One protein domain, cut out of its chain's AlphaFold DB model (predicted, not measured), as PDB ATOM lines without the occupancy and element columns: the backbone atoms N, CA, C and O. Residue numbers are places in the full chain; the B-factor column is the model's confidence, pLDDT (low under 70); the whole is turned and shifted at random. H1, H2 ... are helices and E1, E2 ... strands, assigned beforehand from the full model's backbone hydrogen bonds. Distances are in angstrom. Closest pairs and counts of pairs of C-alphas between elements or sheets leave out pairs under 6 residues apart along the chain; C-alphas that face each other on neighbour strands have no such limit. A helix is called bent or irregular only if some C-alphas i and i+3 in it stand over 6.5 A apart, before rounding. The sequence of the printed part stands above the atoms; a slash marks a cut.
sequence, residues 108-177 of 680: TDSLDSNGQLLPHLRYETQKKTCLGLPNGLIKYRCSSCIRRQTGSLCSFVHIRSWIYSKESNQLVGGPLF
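AT A GLANCE: This is residues 108 to 177 of the 680 residues of the protein "JmjC domain-containing protein" of Melampsora larici-populina (strain 98AG31 / pathotype 3-4-7) (UniProt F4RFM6). With little regular structure, the domain is a rod: a small antiparallel sheet, E1 - E2 - E3, with residues 108 to 120 toward one end and short helices H1 and H2 toward the other. The printed part has 70 residues, under half in named elements, ordered E1 H1 H2 E2 E3; the class is mixed. It is only just loose, close to compact, with a radius of gyration of the C-alphas of 13.7 A, spanning 44 by 22 by 18 A.

IN THESE COORDINATES: E1, residues 121 to 125, spans 13.4 A from C-alpha 121 at (-18.151, -25.621, -51.148). E2, residues 161 to 165, spans 13.3 A; E3, residues 171 to 176, spans 12.3 A, ending at C-alpha 176 at (-8.345, -26.673, -41.719). H1, residues 135 to 140, is irregular, with C-alphas 136 and 139 7.6 A apart. H2 is residues 143 to 147.

HOW THE PARTS SIT: E1 and E2 are antiparallel; N 124 and O 162 are within hydrogen-bond range, 2.8 A. E2 and E3 form a hairpin, with N 161 and O 176 at 2.8 A. Neither helix is on the sheet. H1 has 0 of 2 O i to N i+4 pairs within range, but 2 of 3 O i to N i+3; H2 has every O i to N i+4 pair.

THE WHOLE: The farthest C-alphas, Ser 113 and Thr 150, are 45.5 A apart. The printed part has no cut; the link H2 to E2 is long. Residues 149 to 151 have pLDDT under 70.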
ATOM      1  N   THR A 108     -13.569 -35.314 -44.525       77.31
ATOM      2  CA  THR A 108     -13.964 -36.401 -45.435       77.31
ATOM      3  C   THR A 108     -15.335 -36.195 -46.088       77.31
ATOM      4  O   THR A 108     -15.453 -36.423 -47.286       77.31
ATOM      5  N   ASP A 109     -16.340 -35.683 -45.367       82.50
ATOM      6  CA  ASP A 109     -17.670 -35.389 -45.942       82.50
ATOM      7  C   ASP A 109     -17.663 -34.173 -46.888       82.50
ATOM      8  O   ASP A 109     -18.645 -33.907 -47.583       82.50
ATOM      9  N   SER A 110     -16.583 -33.385 -46.881       80.12
ATOM     10  CA  SER A 110     -16.444 -32.173 -47.693       80.12
ATOM     11  C   SER A 110     -15.709 -32.392 -49.020       80.12
ATOM     12  O   SER A 110     -15.679 -31.479 -49.849       80.12
ATOM     13  N   LEU A 111     -15.128 -33.578 -49.227       84.50
ATOM     14  CA  LEU A 111     -14.339 -33.938 -50.406       84.50
ATOM     15  C   LEU A 111     -15.105 -34.898 -51.335       84.50
ATOM     16  O   LEU A 111     -16.045 -35.576 -50.929       84.50
ATOM     17  N   ASP A 112     -14.693 -34.954 -52.599       83.81
ATOM     18  CA  ASP A 112     -15.109 -35.972 -53.561       83.81
ATOM     19  C   ASP A 112     -14.234 -37.242 -53.472       83.81
ATOM     20  O   ASP A 112     -13.272 -37.321 -52.704       83.81
ATOM     21  N   SER A 113     -14.527 -38.242 -54.312       81.25
ATOM     22  CA  SER A 113     -13.755 -39.492 -54.398       81.25
ATOM     23  C   SER A 113     -12.296 -39.322 -54.849       81.25
ATOM     24  O   SER A 113     -11.545 -40.293 -54.839       81.25
ATOM     25  N   ASN A 114     -11.895 -38.118 -55.267       79.31
ATOM     26  CA  ASN A 114     -10.544 -37.762 -55.698       79.31
ATOM     27  C   ASN A 114      -9.821 -36.880 -54.659       79.31
ATOM     28  O   ASN A 114      -8.718 -36.400 -54.927       79.31
ATOM     29  N   GLY A 115     -10.434 -36.628 -53.496       77.25
ATOM     30  CA  GLY A 115      -9.899 -35.745 -52.458       77.25
ATOM     31  C   GLY A 115     -10.020 -34.246 -52.770       77.25
ATOM     32  O   GLY A 115      -9.324 -33.441 -52.155       77.25
ATOM     33  N   GLN A 116     -10.870 -33.844 -53.720       81.69
ATOM     34  CA  GLN A 116     -11.118 -32.439 -54.056       81.69
ATOM     35  C   GLN A 116     -12.361 -31.907 -53.339       81.69
ATOM     36  O   GLN A 116     -13.382 -32.582 -53.264       81.69
ATOM     37  N   LEU A 117     -12.299 -30.671 -52.838       84.00
ATOM     38  CA  LEU A 117     -13.425 -30.033 -52.150       84.00
ATOM     39  C   LEU A 117     -14.669 -29.961 -53.054       84.00
ATOM     40  O   LEU A 117     -14.597 -29.439 -54.169       84.00
ATOM     41  N   LEU A 118     -15.811 -30.441 -52.547       87.19
ATOM     42  CA  LEU A 118     -17.052 -30.593 -53.311       87.19
ATOM     43  C   LEU A 118     -17.459 -29.286 -54.031       87.19
ATOM     44  O   LEU A 118     -17.369 -28.205 -53.438       87.19
ATOM     45  N   PRO A 119     -17.979 -29.334 -55.278       88.25
ATOM     46  CA  PRO A 119     -18.164 -28.137 -56.109       88.25
ATOM     47  C   PRO A 119     -19.038 -27.017 -55.523       88.25
ATOM     48  O   PRO A 119     -18.858 -25.860 -55.905       88.25
ATOM     49  N   HIS A 120     -19.942 -27.321 -54.587       88.62
ATOM     50  CA  HIS A 120     -20.801 -26.347 -53.898       88.62
ATOM     51  C   HIS A 120     -20.136 -25.690 -52.665       88.62
ATOM     52  O   HIS A 120     -20.696 -24.767 -52.072       88.62
ATOM     53  N   LEU A 121     -18.925 -26.115 -52.290       90.56
ATOM     54  CA  LEU A 121     -18.151 -25.621 -51.148       90.56
ATOM     55  C   LEU A 121     -16.952 -24.767 -51.595       90.56
ATOM     56  O   LEU A 121     -16.505 -24.829 -52.745       90.56
ATOM     57  N   ARG A 122     -16.416 -23.948 -50.685       88.56
ATOM     58  CA  ARG A 122     -15.132 -23.240 -50.836       88.56
ATOM     59  C   ARG A 122     -14.367 -23.195 -49.513       88.56
ATOM     60  O   ARG A 122     -14.988 -23.102 -48.456       88.56
ATOM     61  N   TYR A 123     -13.039 -23.178 -49.577       86.75
ATOM     62  CA  TYR A 123     -12.216 -22.744 -48.449       86.75
ATOM     63  C   TYR A 123     -12.229 -21.215 -48.343       86.75
ATOM     64  O   TYR A 123     -12.245 -20.512 -49.355       86.75
ATOM     65  N   GLU A 124     -12.190 -20.695 -47.119       87.31
ATOM     66  CA  GLU A 124     -11.945 -19.281 -46.849       87.31
ATOM     67  C   GLU A 124     -10.964 -19.117 -45.681       87.31
ATOM     68  O   GLU A 124     -11.242 -19.499 -44.540       87.31
ATOM     69  N   THR A 125      -9.794 -18.551 -45.981       86.75
ATOM     70  CA  THR A 125      -8.722 -18.303 -45.011       86.75
ATOM     71  C   THR A 125      -9.118 -17.211 -44.018       86.75
ATOM     72  O   THR A 125      -9.685 -16.177 -44.379       86.75
ATOM     73  N   GLN A 126      -8.800 -17.413 -42.743       88.06
ATOM     74  CA  GLN A 126      -9.226 -16.564 -41.638       88.06
ATOM     75  C   GLN A 126      -8.511 -15.196 -41.653       88.06
ATOM     76  O   GLN A 126      -7.386 -15.051 -41.183       88.06
ATOM     77  N   LYS A 127      -9.201 -14.150 -42.129       85.75
ATOM     78  CA  LYS A 127      -8.688 -12.760 -42.222       85.75
ATOM     79  C   LYS A 127      -8.868 -11.911 -40.946       85.75
ATOM     80  O   LYS A 127      -8.588 -10.717 -40.960       85.75
ATOM     81  N   LYS A 128      -9.408 -12.476 -39.859       87.94
ATOM     82  CA  LYS A 128      -9.731 -11.767 -38.598       87.94
ATOM     83  C   LYS A 128      -9.344 -12.602 -37.375       87.94
ATOM     84  O   LYS A 128      -9.205 -13.820 -37.467       87.94
ATOM     85  N   THR A 129      -9.168 -11.966 -36.217       91.06
ATOM     86  CA  THR A 129      -8.773 -12.668 -34.983       91.06
ATOM     87  C   THR A 129      -9.845 -13.665 -34.523       91.06
ATOM     88  O   THR A 129     -11.041 -13.474 -34.762       91.06
ATOM     89  N   CYS A 130      -9.444 -14.719 -33.802       91.94
ATOM     90  CA  CYS A 130     -10.378 -15.754 -33.331       91.94
ATOM     91  C   CYS A 130     -11.442 -15.231 -32.342       91.94
ATOM     92  O   CYS A 130     -12.410 -15.931 -32.033       91.94
ATOM     93  N   LEU A 131     -11.294 -14.003 -31.832       90.12
ATOM     94  CA  LEU A 131     -12.326 -13.331 -31.044       90.12
ATOM     95  C   LEU A 131     -13.637 -13.187 -31.835       90.12
ATOM     96  O   LEU A 131     -14.702 -13.362 -31.252       90.12
ATOM     97  N   GLY A 132     -13.561 -12.982 -33.155       88.31
ATOM     98  CA  GLY A 132     -14.722 -12.879 -34.047       88.31
ATOM     99  C   GLY A 132     -15.419 -14.203 -34.398       88.31
ATOM    100  O   GLY A 132     -16.368 -14.178 -35.176       88.31
ATOM    101  N   LEU A 133     -14.971 -15.350 -33.867       89.38
ATOM    102  CA  LEU A 133     -15.646 -16.634 -34.097       89.38
ATOM    103  C   LEU A 133     -17.035 -16.681 -33.423       89.38
ATOM    104  O   LEU A 133     -17.158 -16.222 -32.281       89.38
ATOM    105  N   PRO A 134     -18.052 -17.291 -34.071       88.25
ATOM    106  CA  PRO A 134     -19.362 -17.565 -33.475       88.25
ATOM    107  C   PRO A 134     -19.293 -18.345 -32.155       88.25
ATOM    108  O   PRO A 134     -18.356 -19.105 -31.914       88.25
ATOM    109  N   ASN A 135     -20.340 -18.231 -31.329       82.94
ATOM    110  CA  ASN A 135     -20.378 -18.829 -29.986       82.94
ATOM    111  C   ASN A 135     -20.134 -20.353 -29.968       82.94
ATOM    112  O   ASN A 135     -19.403 -20.833 -29.105       82.94
ATOM    113  N   GLY A 136     -20.664 -21.105 -30.941       83.62
ATOM    114  CA  GLY A 136     -20.414 -22.552 -31.063       83.62
ATOM    115  C   GLY A 136     -18.964 -22.927 -31.417       83.62
ATOM    116  O   GLY A 136     -18.552 -24.064 -31.208       83.62
ATOM    117  N   LEU A 137     -18.167 -21.971 -31.909       88.19
ATOM    118  CA  LEU A 137     -16.788 -22.170 -32.367       88.19
ATOM    119  C   LEU A 137     -15.738 -21.577 -31.409       88.19
ATOM    120  O   LEU A 137     -14.548 -21.583 -31.722       88.19
ATOM    121  N   ILE A 138     -16.144 -21.119 -30.215       86.94
ATOM    122  CA  ILE A 138     -15.247 -20.546 -29.190       86.94
ATOM    123  C   ILE A 138     -14.109 -21.504 -28.799       86.94
ATOM    124  O   ILE A 138     -13.007 -21.035 -28.510       86.94
ATOM    125  N   LYS A 139     -14.340 -22.825 -28.852       84.56
ATOM    126  CA  LYS A 139     -13.309 -23.848 -28.599       84.56
ATOM    127  C   LYS A 139     -12.104 -23.745 -29.549       84.56
ATOM    128  O   LYS A 139     -10.994 -24.048 -29.140       84.56
ATOM    129  N   TYR A 140     -12.285 -23.225 -30.765       88.94
ATOM    130  CA  TYR A 140     -11.230 -23.061 -31.775       88.94
ATOM    131  C   TYR A 140     -10.497 -21.703 -31.700       88.94
ATOM    132  O   TYR A 140     -10.011 -21.194 -32.718       88.94
ATOM    133  N   ARG A 141     -10.417 -21.071 -30.523       90.88
ATOM    134  CA  ARG A 141      -9.632 -19.839 -30.317       90.88
ATOM    135  C   ARG A 141      -8.171 -20.161 -29.991       90.88
ATOM    136  O   ARG A 141      -7.909 -21.036 -29.175       90.88
ATOM    137  N   CYS A 142      -7.230 -19.424 -30.590       91.00
ATOM    138  CA  CYS A 142      -5.817 -19.549 -30.222       91.00
ATOM    139  C   CYS A 142      -5.535 -19.010 -28.809       91.00
ATOM    140  O   CYS A 142      -6.276 -18.171 -28.285       91.00
ATOM    141  N   SER A 143      -4.423 -19.459 -28.233       88.94
ATOM    142  CA  SER A 143      -3.883 -19.101 -26.922       88.94
ATOM    143  C   SER A 143      -3.854 -17.588 -26.701       88.94
ATOM    144  O   SER A 143      -4.481 -17.097 -25.762       88.94
ATOM    145  N   SER A 144      -3.276 -16.818 -27.628       87.69
ATOM    146  CA  SER A 144      -3.215 -15.348 -27.576       87.69
ATOM    147  C   SER A 144      -4.604 -14.692 -27.541       87.69
ATOM    148  O   SER A 144      -4.837 -13.768 -26.763       87.69
ATOM    149  N   CYS A 145      -5.576 -15.207 -28.307       89.69
ATOM    150  CA  CYS A 145      -6.967 -14.725 -28.272       89.69
ATOM    151  C   CYS A 145      -7.726 -15.127 -26.996       89.69
ATOM    152  O   CYS A 145      -8.673 -14.440 -26.617       89.69
ATOM    153  N   ILE A 146      -7.351 -16.232 -26.346       88.81
ATOM    154  CA  ILE A 146      -7.918 -16.647 -25.055       88.81
ATOM    155  C   ILE A 146      -7.331 -15.788 -23.925       88.81
ATOM    156  O   ILE A 146      -8.093 -15.275 -23.110       88.81
ATOM    157  N   ARG A 147      -6.004 -15.593 -23.913       85.69
ATOM    158  CA  ARG A 147      -5.271 -14.770 -22.932       85.69
ATOM    159  C   ARG A 147      -5.584 -13.273 -23.052       85.69
ATOM    160  O   ARG A 147      -5.564 -12.584 -22.042       85.69
ATOM    161  N   ARG A 148      -5.888 -12.780 -24.264       83.25
ATOM    162  CA  ARG A 148      -6.072 -11.347 -24.597       83.25
ATOM    163  C   ARG A 148      -4.855 -10.476 -24.251       83.25
ATOM    164  O   ARG A 148      -5.006  -9.332 -23.838       83.25
ATOM    165  N   GLN A 149      -3.660 -11.033 -24.409       68.62
ATOM    166  CA  GLN A 149      -2.405 -10.364 -24.083       68.62
ATOM    167  C   GLN A 149      -2.145  -9.187 -25.039       68.62
ATOM    168  O   GLN A 149      -2.208  -9.344 -26.261       68.62
ATOM    169  N   THR A 150      -1.865  -8.007 -24.480       67.62
ATOM    170  CA  THR A 150      -1.474  -6.806 -25.236       67.62
ATOM    171  C   THR A 150      -0.228  -7.094 -26.082       67.62
ATOM    172  O   THR A 150       0.603  -7.917 -25.706       67.62
ATOM    173  N   GLY A 151      -0.123  -6.480 -27.264       68.81
ATOM    174  CA  GLY A 151       0.996  -6.707 -28.190       68.81
ATOM    175  C   GLY A 151       1.036  -8.094 -28.856       68.81
ATOM    176  O   GLY A 151       1.932  -8.352 -29.645       68.81
ATOM    177  N   SER A 152       0.084  -8.996 -28.586       74.50
ATOM    178  CA  SER A 152       0.074 -10.346 -29.175       74.50
ATOM    179  C   SER A 152      -0.852 -10.456 -30.390       74.50
ATOM    180  O   SER A 152      -2.050 -10.172 -30.305       74.50
ATOM    181  N   LEU A 153      -0.329 -10.953 -31.517       83.12
ATOM    182  CA  LEU A 153      -1.143 -11.287 -32.690       83.12
ATOM    183  C   LEU A 153      -1.927 -12.598 -32.510       83.12
ATOM    184  O   LEU A 153      -1.677 -13.416 -31.625       83.12
ATOM    185  N   CYS A 154      -2.911 -12.805 -33.386       88.44
ATOM    186  CA  CYS A 154      -3.684 -14.038 -33.451       88.44
ATOM    187  C   CYS A 154      -3.013 -15.044 -34.399       88.44
ATOM    188  O   CYS A 154      -3.114 -14.893 -35.613       88.44
ATOM    189  N   SER A 155      -2.420 -16.105 -33.849       88.75
ATOM    190  CA  SER A 155      -1.643 -17.141 -34.560       88.75
ATOM    191  C   SER A 155      -2.383 -17.928 -35.657       88.75
ATOM    192  O   SER A 155      -1.772 -18.710 -36.369       88.75
ATOM    193  N   PHE A 156      -3.692 -17.725 -35.840       89.44
ATOM    194  CA  PHE A 156      -4.475 -18.366 -36.908       89.44
ATOM    195  C   PHE A 156      -4.953 -17.406 -38.005       89.44
ATOM    196  O   PHE A 156      -5.632 -17.836 -38.937       89.44
ATOM    197  N   VAL A 157      -4.615 -16.117 -37.918       86.31
ATOM    198  CA  VAL A 157      -4.862 -15.156 -39.002       86.31
ATOM    199  C   VAL A 157      -3.956 -15.489 -40.194       86.31
ATOM    200  O   VAL A 157      -2.782 -15.779 -40.007       86.31
ATOM    201  N   HIS A 158      -4.520 -15.497 -41.405       82.38
ATOM    202  CA  HIS A 158      -3.890 -15.899 -42.679       82.38
ATOM    203  C   HIS A 158      -3.362 -17.346 -42.787       82.38
ATOM    204  O   HIS A 158      -2.991 -17.749 -43.882       82.38
ATOM    205  N   ILE A 159      -3.378 -18.147 -41.714       83.44
ATOM    206  CA  ILE A 159      -2.765 -19.495 -41.688       83.44
ATOM    207  C   ILE A 159      -3.814 -20.623 -41.625       83.44
ATOM    208  O   ILE A 159      -3.538 -21.761 -41.999       83.44
ATOM    209  N   ARG A 160      -5.028 -20.319 -41.151       89.00
ATOM    210  CA  ARG A 160      -6.109 -21.292 -40.938       89.00
ATOM    211  C   ARG A 160      -7.302 -20.998 -41.838       89.00
ATOM    212  O   ARG A 160      -7.738 -19.850 -41.905       89.00
ATOM    213  N   SER A 161      -7.872 -22.025 -42.454       88.25
ATOM    214  CA  SER A 161      -9.041 -21.929 -43.335       88.25
ATOM    215  C   SER A 161     -10.275 -22.599 -42.729       88.25
ATOM    216  O   SER A 161     -10.185 -23.466 -41.859       88.25
ATOM    217  N   TRP A 162     -11.449 -22.175 -43.190       90.69
ATOM    218  CA  TRP A 162     -12.752 -22.758 -42.862       90.69
ATOM    219  C   TRP A 162     -13.503 -23.100 -44.151       90.69
ATOM    220  O   TRP A 162     -13.243 -22.491 -45.189       90.69
ATOM    221  N   ILE A 163     -14.439 -24.047 -44.096       89.50
ATOM    222  CA  ILE A 163     -15.267 -24.416 -45.250       89.50
ATOM    223  C   ILE A 163     -16.571 -23.620 -45.218       89.50
ATOM    224  O   ILE A 163     -17.279 -23.617 -44.207       89.50
ATOM    225  N   TYR A 164     -16.909 -22.988 -46.340       89.94
ATOM    226  CA  TYR A 164     -18.156 -22.259 -46.554       89.94
ATOM    227  C   TYR A 164     -18.954 -22.855 -47.717       89.94
ATOM    228  O   TYR A 164     -18.384 -23.206 -48.751       89.94
ATOM    229  N   SER A 165     -20.283 -22.897 -47.588       90.56
ATOM    230  CA  SER A 165     -21.167 -23.122 -48.739       90.56
ATOM    231  C   SER A 165     -21.128 -21.908 -49.672       90.56
ATOM    232  O   SER A 165     -21.224 -20.764 -49.221       90.56
ATOM    233  N   LYS A 166     -21.002 -22.147 -50.982       90.75
ATOM    234  CA  LYS A 166     -21.071 -21.100 -52.014       90.75
ATOM    235  C   LYS A 166     -22.474 -20.503 -52.144       90.75
ATOM    236  O   LYS A 166     -22.585 -19.337 -52.500       90.75
ATOM    237  N   GLU A 167     -23.513 -21.279 -51.837       90.00
ATOM    238  CA  GLU A 167     -24.919 -20.895 -52.008       90.00
ATOM    239  C   GLU A 167     -25.436 -20.063 -50.829       90.00
ATOM    240  O   GLU A 167     -25.939 -18.958 -51.014       90.00
ATOM    241  N   SER A 168     -25.284 -20.570 -49.600       88.62
ATOM    242  CA  SER A 168     -25.796 -19.899 -48.395       88.62
ATOM    243  C   SER A 168     -24.807 -18.907 -47.778       88.62
ATOM    244  O   SER A 168     -25.178 -18.140 -46.888       88.62
ATOM    245  N   ASN A 169     -23.542 -18.937 -48.215       87.69
ATOM    246  CA  ASN A 169     -22.424 -18.194 -47.628       87.69
ATOM    247  C   ASN A 169     -22.222 -18.462 -46.115       87.69
ATOM    248  O   ASN A 169     -21.650 -17.639 -45.397       87.69
ATOM    249  N   GLN A 170     -22.691 -19.613 -45.620       88.19
ATOM    250  CA  GLN A 170     -22.540 -20.045 -44.227       88.19
ATOM    251  C   GLN A 170     -21.308 -20.937 -44.046       88.19
ATOM    252  O   GLN A 170     -20.928 -21.675 -44.955       88.19
ATOM    253  N   LEU A 171     -20.707 -20.870 -42.856       89.19
ATOM    254  CA  LEU A 171     -19.608 -21.736 -42.426       89.19
ATOM    255  C   LEU A 171     -20.176 -23.125 -42.104       89.19
ATOM    256  O   LEU A 171     -21.045 -23.237 -41.241       89.19
ATOM    257  N   VAL A 172     -19.682 -24.155 -42.792       89.31
ATOM    258  CA  VAL A 172     -20.189 -25.537 -42.710       89.31
ATOM    259  C   VAL A 172     -19.149 -26.568 -42.260       89.31
ATOM    260  O   VAL A 172     -19.546 -27.662 -41.884       89.31
ATOM    261  N   GLY A 173     -17.847 -26.257 -42.255       87.56
ATOM    262  CA  GLY A 173     -16.801 -27.230 -41.894       87.56
ATOM    263  C   GLY A 173     -15.451 -26.616 -41.499       87.56
ATOM    264  O   GLY A 173     -15.229 -25.411 -41.658       87.56
ATOM    265  N   GLY A 174     -14.543 -27.456 -40.993       85.12
ATOM    266  CA  GLY A 174     -13.192 -27.092 -40.534       85.12
ATOM    267  C   GLY A 174     -13.015 -27.137 -39.002       85.12
ATOM    268  O   GLY A 174     -13.798 -27.793 -38.318       85.12
ATOM    269  N   PRO A 175     -12.009 -26.447 -38.428       88.19
ATOM    270  CA  PRO A 175     -10.974 -25.664 -39.106       88.19
ATOM    271  C   PRO A 175      -9.954 -26.545 -39.833       88.19
ATOM    272  O   PRO A 175      -9.685 -27.659 -39.400       88.19
ATOM    273  N   LEU A 176      -9.341 -26.002 -40.884       86.19
ATOM    274  CA  LEU A 176      -8.345 -26.673 -41.719       86.19
ATOM    275  C   LEU A 176      -7.058 -25.853 -41.849       86.19
ATOM    276  O   LEU A 176      -7.051 -24.633 -41.665       86.19
ATOM    277  N   PHE A 177      -5.974 -26.528 -42.227       83.19
ATOM    278  CA  PHE A 177      -4.659 -25.936 -42.470       83.19
ATOM    279  C   PHE A 177      -4.124 -26.451 -43.811       83.19
ATOM    280  O   PHE A 177      -3.412 -27.453 -43.857       83.19
TER     281      PHE A 177